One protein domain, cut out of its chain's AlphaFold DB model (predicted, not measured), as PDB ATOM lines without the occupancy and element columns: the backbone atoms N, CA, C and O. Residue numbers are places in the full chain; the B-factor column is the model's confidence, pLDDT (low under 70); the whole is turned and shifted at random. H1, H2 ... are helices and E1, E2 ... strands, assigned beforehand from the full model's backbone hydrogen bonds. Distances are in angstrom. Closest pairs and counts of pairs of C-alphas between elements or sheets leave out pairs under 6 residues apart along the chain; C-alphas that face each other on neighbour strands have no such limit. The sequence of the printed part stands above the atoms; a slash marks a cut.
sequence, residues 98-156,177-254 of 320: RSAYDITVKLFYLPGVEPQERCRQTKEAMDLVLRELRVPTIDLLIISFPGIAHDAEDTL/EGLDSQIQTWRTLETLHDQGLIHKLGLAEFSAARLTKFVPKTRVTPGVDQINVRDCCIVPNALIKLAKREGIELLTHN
ATOM      1  N   ARG A  98     -55.887 102.203   3.192       89.75
ATOM      2  CA  ARG A  98     -54.870 101.131   3.124       89.75
ATOM      3  C   ARG A  98     -54.942 100.281   1.847       89.75
ATOM      4  O   ARG A  98     -53.900  99.866   1.351       89.75
ATOM      5  N   SER A  99     -56.141 100.026   1.326       91.50
ATOM      6  CA  SER A  99     -56.367  99.216   0.121       91.50
ATOM      7  C   SER A  99     -55.864  99.857  -1.176       91.50
ATOM      8  O   SER A  99     -55.794  99.168  -2.186       91.50
ATOM      9  N   ALA A 100     -55.547 101.154  -1.170       90.75
ATOM     10  CA  ALA A 100     -54.995 101.860  -2.325       90.75
ATOM     11  C   ALA A 100     -53.474 101.665  -2.486       90.75
ATOM     12  O   ALA A 100     -52.901 102.114  -3.472       90.75
ATOM     13  N   TYR A 101     -52.817 101.008  -1.524       86.94
ATOM     14  CA  TYR A 101     -51.364 100.865  -1.487       86.94
ATOM     15  C   TYR A 101     -50.933  99.402  -1.526       86.94
ATOM     16  O   TYR A 101     -51.490  98.577  -0.802       86.94
ATOM     17  N   ASP A 102     -49.861  99.134  -2.268       89.81
ATOM     18  CA  ASP A 102     -48.969  98.003  -2.025       89.81
ATOM     19  C   ASP A 102     -47.760  98.514  -1.217       89.81
ATOM     20  O   ASP A 102     -47.011  99.397  -1.648       89.81
ATOM     21  N   ILE A 103     -47.632  98.053   0.025       90.88
ATOM     22  CA  ILE A 103     -46.632  98.522   0.981       90.88
ATOM     23  C   ILE A 103     -45.500  97.509   1.056       90.88
ATOM     24  O   ILE A 103     -45.573  96.510   1.774       90.88
ATOM     25  N   THR A 104     -44.402  97.857   0.391       94.12
ATOM     26  CA  THR A 104     -43.117  97.185   0.548       94.12
ATOM     27  C   THR A 104     -42.235  97.920   1.559       94.12
ATOM     28  O   THR A 104     -42.063  99.141   1.502       94.12
ATOM     29  N   VAL A 105     -41.644  97.168   2.483       92.94
ATOM     30  CA  VAL A 105     -40.638  97.634   3.442       92.94
ATOM     31  C   VAL A 105     -39.337  96.905   3.159       92.94
ATOM     32  O   VAL A 105     -39.338  95.689   2.989       92.94
ATOM     33  N   LYS A 106     -38.217  97.631   3.153       93.25
ATOM     34  CA  LYS A 106     -36.883  97.033   3.097       93.25
ATOM     35  C   LYS A 106     -36.109  97.344   4.372       93.25
ATOM     36  O   LYS A 106     -35.942  98.508   4.727       93.25
ATOM     37  N   LEU A 107     -35.650  96.306   5.064       92.31
ATOM     38  CA  LEU A 107     -34.884  96.415   6.304       92.31
ATOM     39  C   LEU A 107     -33.412  96.088   6.040       92.31
ATOM     40  O   LEU A 107     -33.084  94.990   5.594       92.31
ATOM     41  N   PHE A 108     -32.530  97.038   6.342       90.75
ATOM     42  CA  PHE A 108     -31.081  96.885   6.213       90.75
ATOM     43  C   PHE A 108     -30.480  96.573   7.583       90.75
ATOM     44  O   PHE A 108     -30.540  97.404   8.491       90.75
ATOM     45  N   TYR A 109     -29.902  95.386   7.739       88.88
ATOM     46  CA  TYR A 109     -29.245  94.998   8.981       88.88
ATOM     47  C   TYR A 109     -27.845  95.604   9.090       88.88
ATOM     48  O   TYR A 109     -27.110  95.726   8.110       88.88
ATOM     49  N   LEU A 110     -27.479  95.996  10.310       84.06
ATOM     50  CA  LEU A 110     -26.170  96.572  10.600       84.06
ATOM     51  C   LEU A 110     -25.121  95.467  10.803       84.06
ATOM     52  O   LEU A 110     -25.438  94.439  11.406       84.06
ATOM     53  N   PRO A 111     -23.866  95.681  10.367       82.75
ATOM     54  CA  PRO A 111     -22.779  94.737  10.609       82.75
ATOM     55  C   PRO A 111     -22.445  94.633  12.102       82.75
ATOM     56  O   PRO A 111     -22.498  95.627  12.827       82.75
ATOM     57  N   GLY A 112     -22.042  93.436  12.536       82.88
ATOM     58  CA  GLY A 112     -21.573  93.184  13.905       82.88
ATOM     59  C   GLY A 112     -22.675  93.172  14.967       82.88
ATOM     60  O   GLY A 112     -22.373  93.294  16.149       82.88
ATOM     61  N   VAL A 113     -23.944  93.061  14.562       83.94
ATOM     62  CA  VAL A 113     -25.076  92.931  15.487       83.94
ATOM     63  C   VAL A 113     -25.390  91.459  15.715       83.94
ATOM     64  O   VAL A 113     -25.709  90.737  14.765       83.94
ATOM     65  N   GLU A 114     -25.363  91.044  16.980       88.12
ATOM     66  CA  GLU A 114     -25.716  89.689  17.405       88.12
ATOM     67  C   GLU A 114     -27.124  89.277  16.935       88.12
ATOM     68  O   GLU A 114     -28.040  90.110  16.923       88.12
ATOM     69  N   PRO A 115     -27.358  87.993  16.602       88.00
ATOM     70  CA  PRO A 115     -28.634  87.541  16.045       88.00
ATOM     71  C   PRO A 115     -29.840  87.871  16.934       88.00
ATOM     72  O   PRO A 115     -30.886  88.289  16.439       88.00
ATOM     73  N   GLN A 116     -29.703  87.721  18.255       89.75
ATOM     74  CA  GLN A 116     -30.783  88.008  19.207       89.75
ATOM     75  C   GLN A 116     -31.153  89.495  19.217       89.75
ATOM     76  O   GLN A 116     -32.333  89.848  19.149       89.75
ATOM     77  N   GLU A 117     -30.144  90.365  19.249       86.50
ATOM     78  CA  GLU A 117     -30.330  91.813  19.219       86.50
ATOM     79  C   GLU A 117     -30.941  92.252  17.888       86.50
ATOM     80  O   GLU A 117     -31.874  93.050  17.857       86.50
ATOM     81  N   ARG A 118     -30.506  91.654  16.779       88.88
ATOM     82  CA  ARG A 118     -31.107  91.893  15.470       88.88
ATOM     83  C   ARG A 118     -32.578  91.512  15.431       88.88
ATOM     84  O   ARG A 118     -33.387  92.302  14.967       88.88
ATOM     85  N   CYS A 119     -32.945  90.348  15.966       91.88
ATOM     86  CA  CYS A 119     -34.344  89.922  16.046       91.88
ATOM     87  C   CYS A 119     -35.195  90.911  16.861       91.88
ATOM     88  O   CYS A 119     -36.343  91.180  16.505       91.88
ATOM     89  N   ARG A 120     -34.634  91.477  17.938       88.88
ATOM     90  CA  ARG A 120     -35.268  92.546  18.723       88.88
ATOM     91  C   ARG A 120     -35.458  93.806  17.872       88.88
ATOM     92  O   ARG A 120     -36.572  94.314  17.782       88.88
ATOM     93  N   GLN A 121     -34.407  94.254  17.184       87.44
ATOM     94  CA  GLN A 121     -34.438  95.417  16.291       87.44
ATOM     95  C   GLN A 121     -35.428  95.248  15.131       87.44
ATOM     96  O   GLN A 121     -36.107  96.207  14.774       87.44
ATOM     97  N   THR A 122     -35.565  94.042  14.575       91.56
ATOM     98  CA  THR A 122     -36.555  93.721  13.539       91.56
ATOM     99  C   THR A 122     -37.976  93.980  14.026       91.56
ATOM    100  O   THR A 122     -38.746  94.644  13.336       91.56
ATOM    101  N   LYS A 123     -38.323  93.488  15.222       90.81
ATOM    102  CA  LYS A 123     -39.655  93.693  15.812       90.81
ATOM    103  C   LYS A 123     -39.912  95.175  16.076       90.81
ATOM    104  O   LYS A 123     -40.928  95.698  15.641       90.81
ATOM    105  N   GLU A 124     -38.944  95.872  16.670       86.69
ATOM    106  CA  GLU A 124     -39.048  97.318  16.902       86.69
ATOM    107  C   GLU A 124     -39.215  98.123  15.608       86.69
ATOM    108  O   GLU A 124     -39.980  99.086  15.570       86.69
ATOM    109  N   ALA A 125     -38.477  97.764  14.553       87.88
ATOM    110  CA  ALA A 125     -38.583  98.417  13.256       87.88
ATOM    111  C   ALA A 125     -39.965  98.180  12.636       87.88
ATOM    112  O   ALA A 125     -40.551  99.115  12.097       87.88
ATOM    113  N   MET A 126     -40.508  96.966  12.753       91.25
ATOM    114  CA  MET A 126     -41.852  96.650  12.275       91.25
ATOM    115  C   MET A 126     -42.939  97.394  13.048       91.25
ATOM    116  O   MET A 126     -43.786  98.031  12.422       91.25
ATOM    117  N   ASP A 127     -42.875  97.408  14.379       86.69
ATOM    118  CA  ASP A 127     -43.807  98.168  15.219       86.69
ATOM    119  C   ASP A 127     -43.770  99.661  14.879       86.69
ATOM    120  O   ASP A 127     -44.808 100.323  14.791       86.69
ATOM    121  N   LEU A 128     -42.568 100.196  14.632       84.81
ATOM    122  CA  LEU A 128     -42.397 101.568  14.181       84.81
ATOM    123  C   LEU A 128     -43.090 101.790  12.833       84.81
ATOM    124  O   LEU A 128     -43.894 102.709  12.733       84.81
ATOM    125  N   VAL A 129     -42.842 100.952  11.822       88.12
ATOM    126  CA  VAL A 129     -43.476 101.101  10.500       88.12
ATOM    127  C   VAL A 129     -45.000 101.061  10.595       88.12
ATOM    128  O   VAL A 129     -45.662 101.951  10.061       88.12
ATOM    129  N   LEU A 130     -45.568 100.064  11.277       89.38
ATOM    130  CA  LEU A 130     -47.022  99.909  11.386       89.38
ATOM    131  C   LEU A 130     -47.660 101.116  12.087       89.38
ATOM    132  O   LEU A 130     -48.684 101.636  11.636       89.38
ATOM    133  N   ARG A 131     -47.009 101.626  13.140       85.38
ATOM    134  CA  ARG A 131     -47.447 102.818  13.876       85.38
ATOM    135  C   ARG A 131     -47.344 104.096  13.042       85.38
ATOM    136  O   ARG A 131     -48.294 104.877  13.033       85.38
ATOM    137  N   GLU A 132     -46.234 104.300  12.332       81.44
ATOM    138  CA  GLU A 132     -46.014 105.500  11.508       81.44
ATOM    139  C   GLU A 132     -46.902 105.526  10.253       81.44
ATOM    140  O   GLU A 132     -47.298 106.584   9.766       81.44
ATOM    141  N   LEU A 133     -47.244 104.360   9.707       85.50
ATOM    142  CA  LEU A 133     -48.157 104.273   8.567       85.50
ATOM    143  C   LEU A 133     -49.623 104.157   8.990       85.50
ATOM    144  O   LEU A 133     -50.501 104.358   8.153       85.50
ATOM    145  N   ARG A 134     -49.896 103.889  10.274       88.88
ATOM    146  CA  ARG A 134     -51.234 103.582  10.809       88.88
ATOM    147  C   ARG A 134     -51.915 102.463  10.030       88.88
ATOM    148  O   ARG A 134     -53.096 102.542   9.693       88.88
ATOM    149  N   VAL A 135     -51.149 101.422   9.732       90.19
ATOM    150  CA  VAL A 135     -51.624 100.245   9.004       90.19
ATOM    151  C   VAL A 135     -51.519  99.016   9.896       90.19
ATOM    152  O   VAL A 135     -50.582  98.923  10.686       90.19
ATOM    153  N   PRO A 136     -52.459  98.066   9.782       94.50
ATOM    154  CA  PRO A 136     -52.390  96.831  10.552       94.50
ATOM    155  C   PRO A 136     -51.334  95.864  10.001       94.50
ATOM    156  O   PRO A 136     -50.810  95.053  10.755       94.50
ATOM    157  N   THR A 137     -51.031  95.943   8.700       96.25
ATOM    158  CA  THR A 137     -50.160  95.001   7.986       96.25
ATOM    159  C   THR A 137     -49.400  95.681   6.843       96.25
ATOM    160  O   THR A 137     -49.791  96.760   6.374       96.25
ATOM    161  N   ILE A 138     -48.325  95.029   6.391       95.44
ATOM    162  CA  ILE A 138     -47.595  95.349   5.154       95.44
ATOM    163  C   ILE A 138     -47.649  94.174   4.169       95.44
ATOM    164  O   ILE A 138     -47.827  93.022   4.568       95.44
ATOM    165  N   ASP A 139     -47.456  94.460   2.883       96.69
ATOM    166  CA  ASP A 139     -47.597  93.460   1.823       96.69
ATOM    167  C   ASP A 139     -46.298  92.686   1.587       96.69
ATOM    168  O   ASP A 139     -46.327  91.466   1.441       96.69
ATOM    169  N   LEU A 140     -45.148  93.363   1.631       97.44
ATOM    170  CA  LEU A 140     -43.844  92.739   1.409       97.44
ATOM    171  C   LEU A 140     -42.784  93.300   2.362       97.44
ATOM    172  O   LEU A 140     -42.544  94.505   2.393       97.44
ATOM    173  N   LEU A 141     -42.099  92.424   3.103       97.19
ATOM    174  CA  LEU A 141     -40.872  92.766   3.829       97.19
ATOM    175  C   LEU A 141     -39.662  92.134   3.147       97.19
ATOM    176  O   LEU A 141     -39.533  90.913   3.130       97.19
ATOM    177  N   ILE A 142     -38.743  92.960   2.662       96.44
ATOM    178  CA  ILE A 142     -37.444  92.535   2.138       96.44
ATOM    179  C   ILE A 142     -36.372  92.795   3.191       96.44
ATOM    180  O   ILE A 142     -36.286  93.896   3.733       96.44
ATOM    181  N   ILE A 143     -35.516  91.815   3.457       94.62
ATOM    182  CA  ILE A 143     -34.354  92.002   4.328       94.62
ATOM    183  C   ILE A 143     -33.046  92.024   3.538       94.62
ATOM    184  O   ILE A 143     -32.866  91.286   2.574       94.62
ATOM    185  N   SER A 144     -32.117  92.870   3.970       91.44
ATOM    186  CA  SER A 144     -30.765  92.983   3.429       91.44
ATOM    187  C   SER A 144     -29.765  92.769   4.562       91.44
ATOM    188  O   SER A 144     -29.736  93.535   5.528       91.44
ATOM    189  N   PHE A 145     -28.984  91.695   4.468       90.06
ATOM    190  CA  PHE A 145     -27.919  91.399   5.425       90.06
ATOM    191  C   PHE A 145     -26.631  92.147   5.058       90.06
ATOM    192  O   PHE A 145     -26.346  92.342   3.873       90.06
ATOM    193  N   PRO A 146     -25.821  92.544   6.052       85.25
ATOM    194  CA  PRO A 146     -24.544  93.187   5.797       85.25
ATOM    195  C   PRO A 146     -23.560  92.207   5.144       85.25
ATOM    196  O   PRO A 146     -23.501  91.031   5.499       85.25
ATOM    197  N   GLY A 147     -22.755  92.706   4.206       80.19
ATOM    198  CA  GLY A 147     -21.679  91.929   3.579       80.19
ATOM    199  C   GLY A 147     -22.136  90.876   2.566       80.19
ATOM    200  O   GLY A 147     -21.298  90.124   2.084       80.19
ATOM    201  N   ILE A 148     -23.428  90.821   2.226       81.12
ATOM    202  CA  ILE A 148     -23.919  90.017   1.104       81.12
ATOM    203  C   ILE A 148     -24.015  90.914  -0.128       81.12
ATOM    204  O   ILE A 148     -24.691  91.943  -0.100       81.12
ATOM    205  N   ALA A 149     -23.327  90.517  -1.190       75.19
ATOM    206  CA  ALA A 149     -23.442  91.095  -2.519       75.19
ATOM    207  C   ALA A 149     -23.603  89.947  -3.518       75.19
ATOM    208  O   ALA A 149     -22.988  88.895  -3.335       75.19
ATOM    209  N   HIS A 150     -24.435  90.130  -4.543       69.50
ATOM    210  CA  HIS A 150     -24.723  89.071  -5.509       69.50
ATOM    211  C   HIS A 150     -23.472  88.605  -6.283       69.50
ATOM    212  O   HIS A 150     -23.382  87.437  -6.666       69.50
ATOM    213  N   ASP A 151     -22.516  89.513  -6.498       61.84
ATOM    214  CA  ASP A 151     -21.267  89.316  -7.240       61.84
ATOM    215  C   ASP A 151     -20.107  88.769  -6.398       61.84
ATOM    216  O   ASP A 151     -19.104  88.317  -6.957       61.84
ATOM    217  N   ALA A 152     -20.225  88.786  -5.067       57.56
ATOM    218  CA  ALA A 152     -19.268  88.121  -4.208       57.56
ATOM    219  C   ALA A 152     -19.396  86.627  -4.492       57.56
ATOM    220  O   ALA A 152     -20.387  86.001  -4.113       57.56
ATOM    221  N   GLU A 153     -18.426  86.063  -5.216       51.88
ATOM    222  CA  GLU A 153     -18.309  84.622  -5.363       51.88
ATOM    223  C   GLU A 153     -18.439  84.019  -3.959       51.88
ATOM    224  O   GLU A 153     -17.553  84.165  -3.118       51.88
ATOM    225  N   ASP A 154     -19.568  83.361  -3.681       48.50
ATOM    226  CA  ASP A 154     -19.796  82.554  -2.479       48.50
ATOM    227  C   ASP A 154     -18.906  81.283  -2.554       48.50
ATOM    228  O   ASP A 154     -19.343  80.167  -2.280       48.50
ATOM    229  N   THR A 155     -17.640  81.439  -2.960       42.47
ATOM    230  CA  THR A 155     -16.550  80.457  -2.958       42.47
ATOM    231  C   THR A 155     -15.954  80.282  -1.563       42.47
ATOM    232  O   THR A 155     -14.876  79.708  -1.426       42.47
ATOM    233  N   LEU A 156     -16.687  80.675  -0.509       44.03
ATOM    234  CA  LEU A 156     -16.499  80.072   0.805       44.03
ATOM    235  C   LEU A 156     -16.637  78.558   0.622       44.03
ATOM    236  O   LEU A 156     -17.713  78.040   0.304       44.03
ATOM    237  N   GLU A 177     -22.007  87.271   7.460       65.81
ATOM    238  CA  GLU A 177     -22.626  86.616   8.604       65.81
ATOM    239  C   GLU A 177     -22.927  85.153   8.281       65.81
ATOM    240  O   GLU A 177     -23.395  84.834   7.184       65.81
ATOM    241  N   GLY A 178     -22.649  84.266   9.239       81.38
ATOM    242  CA  GLY A 178     -22.874  82.837   9.068       81.38
ATOM    243  C   GLY A 178     -24.331  82.543   8.707       81.38
ATOM    244  O   GLY A 178     -25.254  83.183   9.217       81.38
ATOM    245  N   LEU A 179     -24.543  81.556   7.834       87.12
ATOM    246  CA  LEU A 179     -25.871  81.167   7.353       87.12
ATOM    247  C   LEU A 179     -26.854  80.903   8.509       87.12
ATOM    248  O   LEU A 179     -28.022  81.267   8.412       87.12
ATOM    249  N   ASP A 180     -26.395  80.331   9.621       89.38
ATOM    250  CA  ASP A 180     -27.267  80.015  10.756       89.38
ATOM    251  C   ASP A 180     -27.768  81.267  11.496       89.38
ATOM    252  O   ASP A 180     -28.929  81.311  11.905       89.38
ATOM    253  N   SER A 181     -26.966  82.337  11.563       90.81
ATOM    254  CA  SER A 181     -27.412  83.655  12.055       90.81
ATOM    255  C   SER A 181     -28.516  84.241  11.163       90.81
ATOM    256  O   SER A 181     -29.532  84.765  11.644       90.81
ATOM    257  N   GLN A 182     -28.369  84.088   9.843       93.00
ATOM    258  CA  GLN A 182     -29.372  84.524   8.868       93.00
ATOM    259  C   GLN A 182     -30.677  83.734   9.036       93.00
ATOM    260  O   GLN A 182     -31.755  84.330   9.038       93.00
ATOM    261  N   ILE A 183     -30.593  82.418   9.257       95.38
ATOM    262  CA  ILE A 183     -31.756  81.561   9.520       95.38
ATOM    263  C   ILE A 183     -32.432  81.925  10.841       95.38
ATOM    264  O   ILE A 183     -33.656  82.043  10.872       95.38
ATOM    265  N   GLN A 184     -31.682  82.170  11.917       95.00
ATOM    266  CA  GLN A 184     -32.259  82.620  13.189       95.00
ATOM    267  C   GLN A 184     -33.033  83.934  13.020       95.00
ATOM    268  O   GLN A 184     -34.152  84.076  13.517       95.00
ATOM    269  N   THR A 185     -32.464  84.873  12.263       94.81
ATOM    270  CA  THR A 185     -33.139  86.124  11.903       94.81
ATOM    271  C   THR A 185     -34.414  85.845  11.105       94.81
ATOM    272  O   THR A 185     -35.472  86.392  11.416       94.81
ATOM    273  N   TRP A 186     -34.347  84.943  10.122       97.75
ATOM    274  CA  TRP A 186     -35.489  84.553   9.298       97.75
ATOM    275  C   TRP A 186     -36.630  83.946  10.118       97.75
ATOM    276  O   TRP A 186     -37.780  84.316   9.913       97.75
ATOM    277  N   ARG A 187     -36.342  83.106  11.123       98.06
ATOM    278  CA  ARG A 187     -37.370  82.555  12.032       98.06
ATOM    279  C   ARG A 187     -38.160  83.638  12.774       98.06
ATOM    280  O   ARG A 187     -39.352  83.471  13.040       98.06
ATOM    281  N   THR A 188     -37.533  84.776  13.071       97.81
ATOM    282  CA  THR A 188     -38.256  85.930  13.627       97.81
ATOM    283  C   THR A 188     -39.221  86.534  12.607       97.81
ATOM    284  O   THR A 188     -40.349  86.863  12.964       97.81
ATOM    285  N   LEU A 189     -38.827  86.626  11.336       98.06
ATOM    286  CA  LEU A 189     -39.693  87.120  10.255       98.06
ATOM    287  C   LEU A 189     -40.865  86.181   9.983       98.06
ATOM    288  O   LEU A 189     -41.992  86.633   9.821       98.06
ATOM    289  N   GLU A 190     -40.609  84.878  10.007       98.56
ATOM    290  CA  GLU A 190     -41.634  83.841   9.918       98.56
ATOM    291  C   GLU A 190     -42.693  83.982  11.016       98.56
ATOM    292  O   GLU A 190     -43.880  83.815  10.757       98.56
ATOM    293  N   THR A 191     -42.274  84.342  12.231       98.38
ATOM    294  CA  THR A 191     -43.199  84.604  13.342       98.38
ATOM    295  C   THR A 191     -44.064  85.837  13.066       98.38
ATOM    296  O   THR A 191     -45.263  85.815  13.325       98.38
ATOM    297  N   LEU A 192     -43.481  86.910  12.522       97.81
ATOM    298  CA  LEU A 192     -44.219  88.128  12.160       97.81
ATOM    299  C   LEU A 192     -45.202  87.883  11.002       97.81
ATOM    300  O   LEU A 192     -46.297  88.443  10.989       97.81
ATOM    301  N   HIS A 193     -44.832  87.012  10.063       98.50
ATOM    302  CA  HIS A 193     -45.717  86.532   9.006       98.50
ATOM    303  C   HIS A 193     -46.883  85.706   9.576       98.50
ATOM    304  O   HIS A 193     -48.035  85.965   9.241       98.50
ATOM    305  N   ASP A 194     -46.624  84.762  10.488       98.31
ATOM    306  CA  ASP A 194     -47.684  83.955  11.120       98.31
ATOM    307  C   ASP A 194     -48.659  84.800  11.954       98.31
ATOM    308  O   ASP A 194     -49.839  84.471  12.055       98.31
ATOM    309  N   GLN A 195     -48.183  85.907  12.529       97.88
ATOM    310  CA  GLN A 195     -49.021  86.896  13.215       97.88
ATOM    311  C   GLN A 195     -49.897  87.718  12.256       97.88
ATOM    312  O   GLN A 195     -50.720  88.511  12.709       97.88
ATOM    313  N   GLY A 196     -49.725  87.555  10.943       97.69
ATOM    314  CA  GLY A 196     -50.455  88.290   9.917       97.69
ATOM    315  C   GLY A 196     -49.978  89.729   9.722       97.69
ATOM    316  O   GLY A 196     -50.637  90.475   9.012       97.69
ATOM    317  N   LEU A 197     -48.849  90.135  10.318       97.50
ATOM    318  CA  LEU A 197     -48.324  91.504  10.189       97.50
ATOM    319  C   LEU A 197     -47.665  91.751   8.825       97.50
ATOM    320  O   LEU A 197     -47.547  92.898   8.386       97.50
ATOM    321  N   ILE A 198     -47.217  90.679   8.169       97.81
ATOM    322  CA  ILE A 198     -46.482  90.709   6.906       97.81
ATOM    323  C   ILE A 198     -47.057  89.639   5.978       97.81
ATOM    324  O   ILE A 198     -47.059  88.467   6.344       97.81
ATOM    325  N   HIS A 199     -47.503  90.022   4.780       97.62
ATOM    326  CA  HIS A 199     -48.085  89.067   3.828       97.62
ATOM    327  C   HIS A 199     -47.036  88.268   3.033       97.62
ATOM    328  O   HIS A 199     -47.241  87.087   2.769       97.62
ATOM    329  N   LYS A 200     -45.916  88.887   2.639       98.25
ATOM    330  CA  LYS A 200     -44.845  88.248   1.855       98.25
ATOM    331  C   LYS A 200     -43.472  88.603   2.420       98.25
ATOM    332  O   LYS A 200     -43.225  89.740   2.819       98.25
ATOM    333  N   LEU A 201     -42.563  87.631   2.437       98.56
ATOM    334  CA  LEU A 201     -41.172  87.819   2.855       98.56
ATOM    335  C   LEU A 201     -40.238  87.786   1.645       98.56
ATOM    336  O   LEU A 201     -40.456  87.019   0.708       98.56
ATOM    337  N   GLY A 202     -39.183  88.591   1.683       98.06
ATOM    338  CA  GLY A 202     -38.189  88.690   0.628       98.06
ATOM    339  C   GLY A 202     -36.765  88.841   1.151       98.06
ATOM    340  O   GLY A 202     -36.526  89.274   2.282       98.06
ATOM    341  N   LEU A 203     -35.818  88.487   0.294       96.56
ATOM    342  CA  LEU A 203     -34.380  88.629   0.489       96.56
ATOM    343  C   LEU A 203     -33.823  89.670  -0.485       96.56
ATOM    344  O   LEU A 203     -34.501  90.100  -1.421       96.56
ATOM    345  N   ALA A 204     -32.591  90.097  -0.239       92.94
ATOM    346  CA  ALA A 204     -31.825  90.902  -1.170       92.94
ATOM    347  C   ALA A 204     -30.405  90.349  -1.291       92.94
ATOM    348  O   ALA A 204     -29.785  90.005  -0.281       92.94
ATOM    349  N   GLU A 205     -29.898  90.359  -2.521       90.69
ATOM    350  CA  GLU A 205     -28.537  90.026  -2.936       90.69
ATOM    351  C   GLU A 205     -28.166  88.540  -2.778       90.69
ATOM    352  O   GLU A 205     -26.983  88.200  -2.778       90.69
ATOM    353  N   PHE A 206     -29.131  87.618  -2.644       92.62
ATOM    354  CA  PHE A 206     -28.775  86.209  -2.472       92.62
ATOM    355  C   PHE A 206     -28.317  85.574  -3.796       92.62
ATOM    356  O   PHE A 206     -28.935  85.677  -4.854       92.62
ATOM    357  N   SER A 207     -27.192  84.863  -3.739       91.06
ATOM    358  CA  SER A 207     -26.703  84.061  -4.860       91.06
ATOM    359  C   SER A 207     -27.504  82.757  -4.998       91.06
ATOM    360  O   SER A 207     -28.153  82.286  -4.056       91.06
ATOM    361  N   ALA A 208     -27.395  82.089  -6.153       90.75
ATOM    362  CA  ALA A 208     -27.974  80.753  -6.329       90.75
ATOM    363  C   ALA A 208     -27.419  79.739  -5.310       90.75
ATOM    364  O   ALA A 208     -28.159  78.892  -4.803       90.75
ATOM    365  N   ALA A 209     -26.123  79.829  -4.993       89.56
ATOM    366  CA  ALA A 209     -25.467  78.956  -4.023       89.56
ATOM    367  C   ALA A 209     -26.029  79.175  -2.613       89.56
ATOM    368  O   ALA A 209     -26.363  78.212  -1.918       89.56
ATOM    369  N   ARG A 210     -26.207  80.439  -2.216       91.75
ATOM    370  CA  ARG A 210     -26.761  80.797  -0.911       91.75
ATOM    371  C   ARG A 210     -28.230  80.421  -0.783       91.75
ATOM    372  O   ARG A 210     -28.581  79.766   0.194       91.75
ATOM    373  N   LEU A 211     -29.070  80.736  -1.775       93.62
ATOM    374  CA  LEU A 211     -30.482  80.325  -1.776       93.62
ATOM    375  C   LEU A 211     -30.637  78.806  -1.680       93.62
ATOM    376  O   LEU A 211     -31.484  78.334  -0.927       93.62
ATOM    377  N   THR A 212     -29.793  78.040  -2.379       94.19
ATOM    378  CA  THR A 212     -29.827  76.568  -2.333       94.19
ATOM    379  C   THR A 212     -29.607  76.033  -0.914       94.19
ATOM    380  O   THR A 212     -30.229  75.044  -0.535       94.19
ATOM    381  N   LYS A 213     -28.760  76.691  -0.112       94.06
ATOM    382  CA  LYS A 213     -28.523  76.329   1.296       94.06
ATOM    383  C   LYS A 213     -29.576  76.920   2.247       94.06
ATOM    384  O   LYS A 213     -29.875  76.319   3.275       94.06
ATOM    385  N   PHE A 214     -30.112  78.097   1.923       95.50
ATOM    386  CA  PHE A 214     -31.024  78.856   2.781       95.50
ATOM    387  C   PHE A 214     -32.461  78.330   2.722       95.50
ATOM    388  O   PHE A 214     -33.029  78.013   3.762       95.50
ATOM    389  N   VAL A 215     -33.035  78.183   1.521       96.62
ATOM    390  CA  VAL A 215     -34.454  77.830   1.316       96.62
ATOM    391  C   VAL A 215     -34.870  76.552   2.062       96.62
ATOM    392  O   VAL A 215     -35.863  76.615   2.790       96.62
ATOM    393  N   PRO A 216     -34.115  75.433   2.013       97.12
ATOM    394  CA  PRO A 216     -34.494  74.210   2.729       97.12
ATOM    395  C   PRO A 216     -34.553  74.362   4.256       97.12
ATOM    396  O   PRO A 216     -35.188  73.558   4.934       97.12
ATOM    397  N   LYS A 217     -33.882  75.381   4.814       97.44
ATOM    398  CA  LYS A 217     -33.871  75.685   6.250       97.44
ATOM    399  C   LYS A 217     -34.991  76.653   6.662       97.44
ATOM    400  O   LYS A 217     -35.080  76.980   7.846       97.44
ATOM    401  N   THR A 218     -35.843  77.099   5.736       97.31
ATOM    402  CA  THR A 218     -36.983  77.995   6.000       97.31
ATOM    403  C   THR A 218     -38.308  77.230   6.018       97.31
ATOM    404  O   THR A 218     -38.477  76.245   5.307       97.31
ATOM    405  N   ARG A 219     -39.252  77.649   6.868       97.69
ATOM    406  CA  ARG A 219     -40.652  77.193   6.853       97.69
ATOM    407  C   ARG A 219     -41.503  78.092   5.957       97.69
ATOM    408  O   ARG A 219     -42.357  77.580   5.242       97.69
ATOM    409  N   VAL A 220     -41.289  79.409   6.013       98.12
ATOM    410  CA  VAL A 220     -41.867  80.351   5.043       98.12
ATOM    411  C   VAL A 220     -40.784  80.662   4.025       98.12
ATOM    412  O   VAL A 220     -39.812  81.348   4.344       98.12
ATOM    413  N   THR A 221     -40.941  80.134   2.817       97.56
ATOM    414  CA  THR A 221     -40.011  80.378   1.713       97.56
ATOM    415  C   THR A 221     -40.012  81.868   1.349       97.56
ATOM    416  O   THR A 221     -41.088  82.470   1.284       97.56
ATOM    417  N   PRO A 222     -38.845  82.491   1.099       98.06
ATOM    418  CA  PRO A 222     -38.798  83.841   0.542       98.06
ATOM    419  C   PRO A 222     -39.555  83.880  -0.790       98.06
ATOM    420  O   PRO A 222     -39.248  83.118  -1.694       98.06
ATOM    421  N   GLY A 223     -40.534  84.770  -0.931       98.06
ATOM    422  CA  GLY A 223     -41.283  84.938  -2.179       98.06
ATOM    423  C   GLY A 223     -40.619  85.900  -3.168       98.06
ATOM    424  O   GLY A 223     -41.036  85.978  -4.319       98.06
ATOM    425  N   VAL A 224     -39.618  86.659  -2.719       98.12
ATOM    426  CA  VAL A 224     -38.863  87.632  -3.518       98.12
ATOM    427  C   VAL A 224     -37.379  87.519  -3.183       98.12
ATOM    428  O   VAL A 224     -37.026  87.360  -2.016       98.12
ATOM    429  N   ASP A 225     -36.522  87.672  -4.185       96.56
ATOM    430  CA  ASP A 225     -35.104  87.979  -4.011       96.56
ATOM    431  C   ASP A 225     -34.736  89.181  -4.894       96.56
ATOM    432  O   ASP A 225     -34.947  89.177  -6.110       96.56
ATOM    433  N   GLN A 226     -34.270  90.260  -4.267       93.75
ATOM    434  CA  GLN A 226     -33.889  91.489  -4.956       93.75
ATOM    435  C   GLN A 226     -32.414  91.457  -5.362       93.75
ATOM    436  O   GLN A 226     -31.554  91.294  -4.509       93.75
ATOM    437  N   ILE A 227     -32.118  91.703  -6.636       89.62
ATOM    438  CA  ILE A 227     -30.760  91.726  -7.195       89.62
ATOM    439  C   ILE A 227     -30.369  93.165  -7.532       89.62
ATOM    440  O   ILE A 227     -31.181  93.923  -8.081       89.62
ATOM    441  N   ASN A 228     -29.128  93.558  -7.249       85.25
ATOM    442  CA  ASN A 228     -28.657  94.874  -7.649       85.25
ATOM    443  C   ASN A 228     -28.763  95.083  -9.169       85.25
ATOM    444  O   ASN A 228     -28.403  94.221  -9.968       85.25
ATOM    445  N   VAL A 229     -29.184  96.272  -9.600       80.00
ATOM    446  CA  VAL A 229     -29.263  96.660 -11.018       80.00
ATOM    447  C   VAL A 229     -27.890  96.632 -11.697       80.00
ATOM    448  O   VAL A 229     -27.785  96.474 -12.908       80.00
ATOM    449  N   ARG A 230     -26.815  96.756 -10.915       77.38
ATOM    450  CA  ARG A 230     -25.437  96.593 -11.399       77.38
ATOM    451  C   ARG A 230     -25.178  95.184 -11.926       77.38
ATOM    452  O   ARG A 230     -24.455  95.032 -12.904       77.38
ATOM    453  N   ASP A 231     -25.855  94.208 -11.335       68.62
ATOM    454  CA  ASP A 231     -25.679  92.783 -11.598       68.62
ATOM    455  C   ASP A 231     -26.850  92.208 -12.415       68.62
ATOM    456  O   ASP A 231     -26.831  91.055 -12.842       68.62
ATOM    457  N   CYS A 232     -27.875  93.019 -12.716       70.94
ATOM    458  CA  CYS A 232     -29.082  92.549 -13.395       70.94
ATOM    459  C   CYS A 232     -28.899  92.297 -14.900       70.94
ATOM    460  O   CYS A 232     -29.734  91.637 -15.517       70.94
ATOM    461  N   CYS A 233     -27.835  92.823 -15.514       67.56
ATOM    462  CA  CYS A 233     -27.592  92.672 -16.952       67.56
ATOM    463  C   CYS A 233     -27.211  91.235 -17.341       67.56
ATOM    464  O   CYS A 233     -27.412  90.844 -18.490       67.56
ATOM    465  N   ILE A 234     -26.683  90.445 -16.398       72.44
ATOM    466  CA  ILE A 234     -26.361  89.027 -16.592       72.44
ATOM    467  C   ILE A 234     -26.731  88.271 -15.313       72.44
ATOM    468  O   ILE A 234     -25.871  87.830 -14.556       72.44
ATOM    469  N   VAL A 235     -28.032  88.102 -15.072       79.06
ATOM    470  CA  VAL A 235     -28.490  87.244 -13.972       79.06
ATOM    471  C   VAL A 235     -28.116  85.787 -14.286       79.06
ATOM    472  O   VAL A 235     -28.511  85.273 -15.341       79.06
ATOM    473  N   PRO A 236     -27.390  85.076 -13.404       83.62
ATOM    474  CA  PRO A 236     -26.973  83.703 -13.665       83.62
ATOM    475  C   PRO A 236     -28.162  82.769 -13.943       83.62
ATOM    476  O   PRO A 236     -29.111  82.686 -13.162       83.62
ATOM    477  N   ASN A 237     -28.082  81.969 -15.014       88.75
ATOM    478  CA  ASN A 237     -29.120  80.987 -15.373       88.75
ATOM    479  C   ASN A 237     -29.455  80.013 -14.229       88.75
ATOM    480  O   ASN A 237     -30.588  79.539 -14.128       88.75
ATOM    481  N   ALA A 238     -28.471  79.701 -13.381       90.19
ATOM    482  CA  ALA A 238     -28.668  78.880 -12.192       90.19
ATOM    483  C   ALA A 238     -29.642  79.538 -11.201       90.19
ATOM    484  O   ALA A 238     -30.556  78.862 -10.729       90.19
ATOM    485  N   LEU A 239     -29.505  80.849 -10.957       91.19
ATOM    486  CA  LEU A 239     -30.404  81.603 -10.084       91.19
ATOM    487  C   LEU A 239     -31.817  81.654 -10.671       91.19
ATOM    488  O   LEU A 239     -32.772  81.335  -9.975       91.19
ATOM    489  N   ILE A 240     -31.958  81.947 -11.967       92.19
ATOM    490  CA  ILE A 240     -33.273  82.002 -12.633       92.19
ATOM    491  C   ILE A 240     -34.014  80.662 -12.516       92.19
ATOM    492  O   ILE A 240     -35.209  80.629 -12.220       92.19
ATOM    493  N   LYS A 241     -33.323  79.542 -12.764       95.38
ATOM    494  CA  LYS A 241     -33.920  78.200 -12.666       95.38
ATOM    495  C   LYS A 241     -34.300  77.851 -11.230       95.38
ATOM    496  O   LYS A 241     -35.370  77.284 -11.021       95.38
ATOM    497  N   LEU A 242     -33.432  78.173 -10.270       95.25
ATOM    498  CA  LEU A 242     -33.684  77.969  -8.846       95.25
ATOM    499  C   LEU A 242     -34.907  78.770  -8.394       95.25
ATOM    500  O   LEU A 242     -35.859  78.184  -7.895       95.25
ATOM    501  N   ALA A 243     -34.918  80.075  -8.657       95.94
ATOM    502  CA  ALA A 243     -35.998  80.976  -8.283       95.94
ATOM    503  C   ALA A 243     -37.345  80.518  -8.865       95.94
ATOM    504  O   ALA A 243     -38.310  80.357  -8.130       95.94
ATOM    505  N   LYS A 244     -37.393  80.167 -10.159       96.75
ATOM    506  CA  LYS A 244     -38.610  79.616 -10.785       96.75
ATOM    507  C   LYS A 244     -39.094  78.321 -10.135       96.75
ATOM    508  O   LYS A 244     -40.298  78.129 -10.017       96.75
ATOM    509  N   ARG A 245     -38.177  77.423  -9.761       97.12
ATOM    510  CA  ARG A 245     -38.528  76.144  -9.131       97.12
ATOM    511  C   ARG A 245     -39.100  76.344  -7.729       97.12
ATOM    512  O   ARG A 245     -40.061  75.672  -7.381       97.12
ATOM    513  N   GLU A 246     -38.514  77.257  -6.960       97.00
ATOM    514  CA  GLU A 246     -38.913  77.544  -5.577       97.00
ATOM    515  C   GLU A 246     -40.040  78.596  -5.477       97.00
ATOM    516  O   GLU A 246     -40.498  78.902  -4.381       97.00
ATOM    517  N   GLY A 247     -40.505  79.156  -6.604       97.25
ATOM    518  CA  GLY A 247     -41.559  80.179  -6.630       97.25
ATOM    519  C   GLY A 247     -41.107  81.567  -6.158       97.25
ATOM    520  O   GLY A 247     -41.918  82.334  -5.649       97.25
ATOM    521  N   ILE A 248     -39.820  81.884  -6.316       98.12
ATOM    522  CA  ILE A 248     -39.199  83.147  -5.904       98.12
ATOM    523  C   ILE A 248     -39.191  84.117  -7.088       98.12
ATOM    524  O   ILE A 248     -38.682  83.802  -8.167       98.12
ATOM    525  N   GLU A 249     -39.729  85.316  -6.888       97.06
ATOM    526  CA  GLU A 249     -39.655  86.398  -7.868       97.06
ATOM    527  C   GLU A 249     -38.315  87.129  -7.770       97.06
ATOM    528  O   GLU A 249     -37.901  87.549  -6.690       97.06
ATOM    529  N   LEU A 250     -37.649  87.311  -8.910       94.50
ATOM    530  CA  LEU A 250     -36.419  88.093  -8.990       94.50
ATOM    531  C   LEU A 250     -36.769  89.532  -9.367       94.50
ATOM    532  O   LEU A 250     -37.237  89.784 -10.479       94.50
ATOM    533  N   LEU A 251     -36.543  90.463  -8.443       92.31
ATOM    534  CA  LEU A 251     -36.758  91.896  -8.652       92.31
ATOM    535  C   LEU A 251     -35.414  92.628  -8.677       92.31
ATOM    536  O   LEU A 251     -34.417  92.111  -8.184       92.31
ATOM    537  N   THR A 252     -35.371  93.840  -9.226       89.50
ATOM    538  CA  THR A 252     -34.148  94.655  -9.246       89.50
ATOM    539  C   THR A 252     -34.229  95.825  -8.272       89.50
ATOM    540  O   THR A 252     -35.301  96.368  -8.010       89.50
ATOM    541  N   HIS A 253     -33.083  96.232  -7.727       87.56
ATOM    542  CA  HIS A 253     -32.958  97.440  -6.907       87.56
ATOM    543  C   HIS A 253     -31.625  98.152  -7.175       87.56
ATOM    544  O   HIS A 253     -30.722  97.586  -7.775       87.56
ATOM    545  N   ASN A 254     -31.478  99.403  -6.739       84.06
ATOM    546  CA  ASN A 254     -30.249 100.192  -6.924       84.06
ATOM    547  C   ASN A 254     -29.727 100.728  -5.582       84.06
ATOM    548  O   ASN A 254     -29.402 101.914  -5.437       84.06
TER     549      ASN A 254
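What this domain is: This is residues 98 to 156 and 177 to 254 of the 320 residues of the protein "GCS light chain" of Cryomyces minteri (UniProt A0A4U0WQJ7). A curled sheet of five parallel strands, E1 to E5, forms part of a barrel, left open, and the four helices H1, H2, H3 and H4 follow one another in an arc outside its curve. H2 covers E2 and E3, H1 packs loosely near E1 and E2, H4 near E4 and E5, and H3 fills the place between H2 and H4 without being on the sheet. The 137 printed residues run E1 H1 E2 H2 E3 H3 E4 H4 E5, a mixed class of helices and strands, and the sheet's order is E1 E2 E3 E4 E5. The whole is compact, with a radius of gyration of the C-alphas of 14.7 A and spans of 41 by 35 by 27 A.

How they stand to each other: Start with the strongly twisted sheet: edge strand E1, residues 104 to 108, is parallel to E2, residues 138 to 144, with N 105 and O 140 2.8 A apart. E2 is parallel to E3, residues 198 to 204, with N 143 and O 202 at 3.0 A. E3 is parallel to E4, residues 224 to 228, with N 203 and O 224 at 2.8 A. E4 is parallel to edge strand E5, residues 249 to 253, with N 225 and O 249 at 2.9 A; these N and O pairs are within hydrogen-bond range. Look next at H2, residues 179 to 194, on the sheet at a height over the sheet of 10.5 A; it runs along the strands, at 5 degrees to E3 on the local plane. H1, residues 115 to 133, only grazes the sheet with residues 122 to 130. H1 and H2 touch, closest at the C-alphas of Pro 115 and Ser 181, 5.7 A, through residues 115 to 122 of H1 and 181 to 188 of H2 alone. H3, residues 208 to 217, is not on the sheet and only just touches H2, with 3 pairs of C-alphas within 8 A, the closest Ile 183 and Lys 217 at 7.0 A; of H2, residues 179 to 183 alone take part. H4, residues 237 to 246, only grazes the sheet with residues 239 to 244. H4 touches H3, closest at the C-alphas of Ala 208 and Leu 239, 4.6 A, at a shallow tilt of 19 degrees, the same way. E1, H1, E2, then E3, H3, E4, then E4, H4, E5 are strand-helix-strand units, a helix between two parallel neighbour strands, each with a right-handed crossover. In H1, H2 and H4 every O i to N i+4 pair is within hydrogen-bond range; in H3, 4 of 6 are.

Where its parts are: Find C-alpha 104 at (-43.117, 97.185, 0.548), where E1 begins; it spans 13.3 A. From C-alpha 115 at (-28.634, 87.541, 16.045), H1 runs 26.8 A, and H2 runs 22.3 A. E2 spans 17.1 A, E3 16.7 A, H3 14.8 A, E4 13.2 A and H4 14.3 A. E5 spans 12.9 A and ends at C-alpha 253, (-32.958, 97.440, -6.907).

The domain as a whole: The C-alphas farthest apart are those of Ala 100 and Leu 156, 44.3 A. Residues 157 to 176 are not printed, and C-alphas 156 and 177 stand 11.9 A apart across this cut, within the link from E2 to H2. Of the links that are printed whole, none is long. The mean pLDDT of the printed part is 89.1; it is under 70 at residues 150 to 156, 177, 231 and 233.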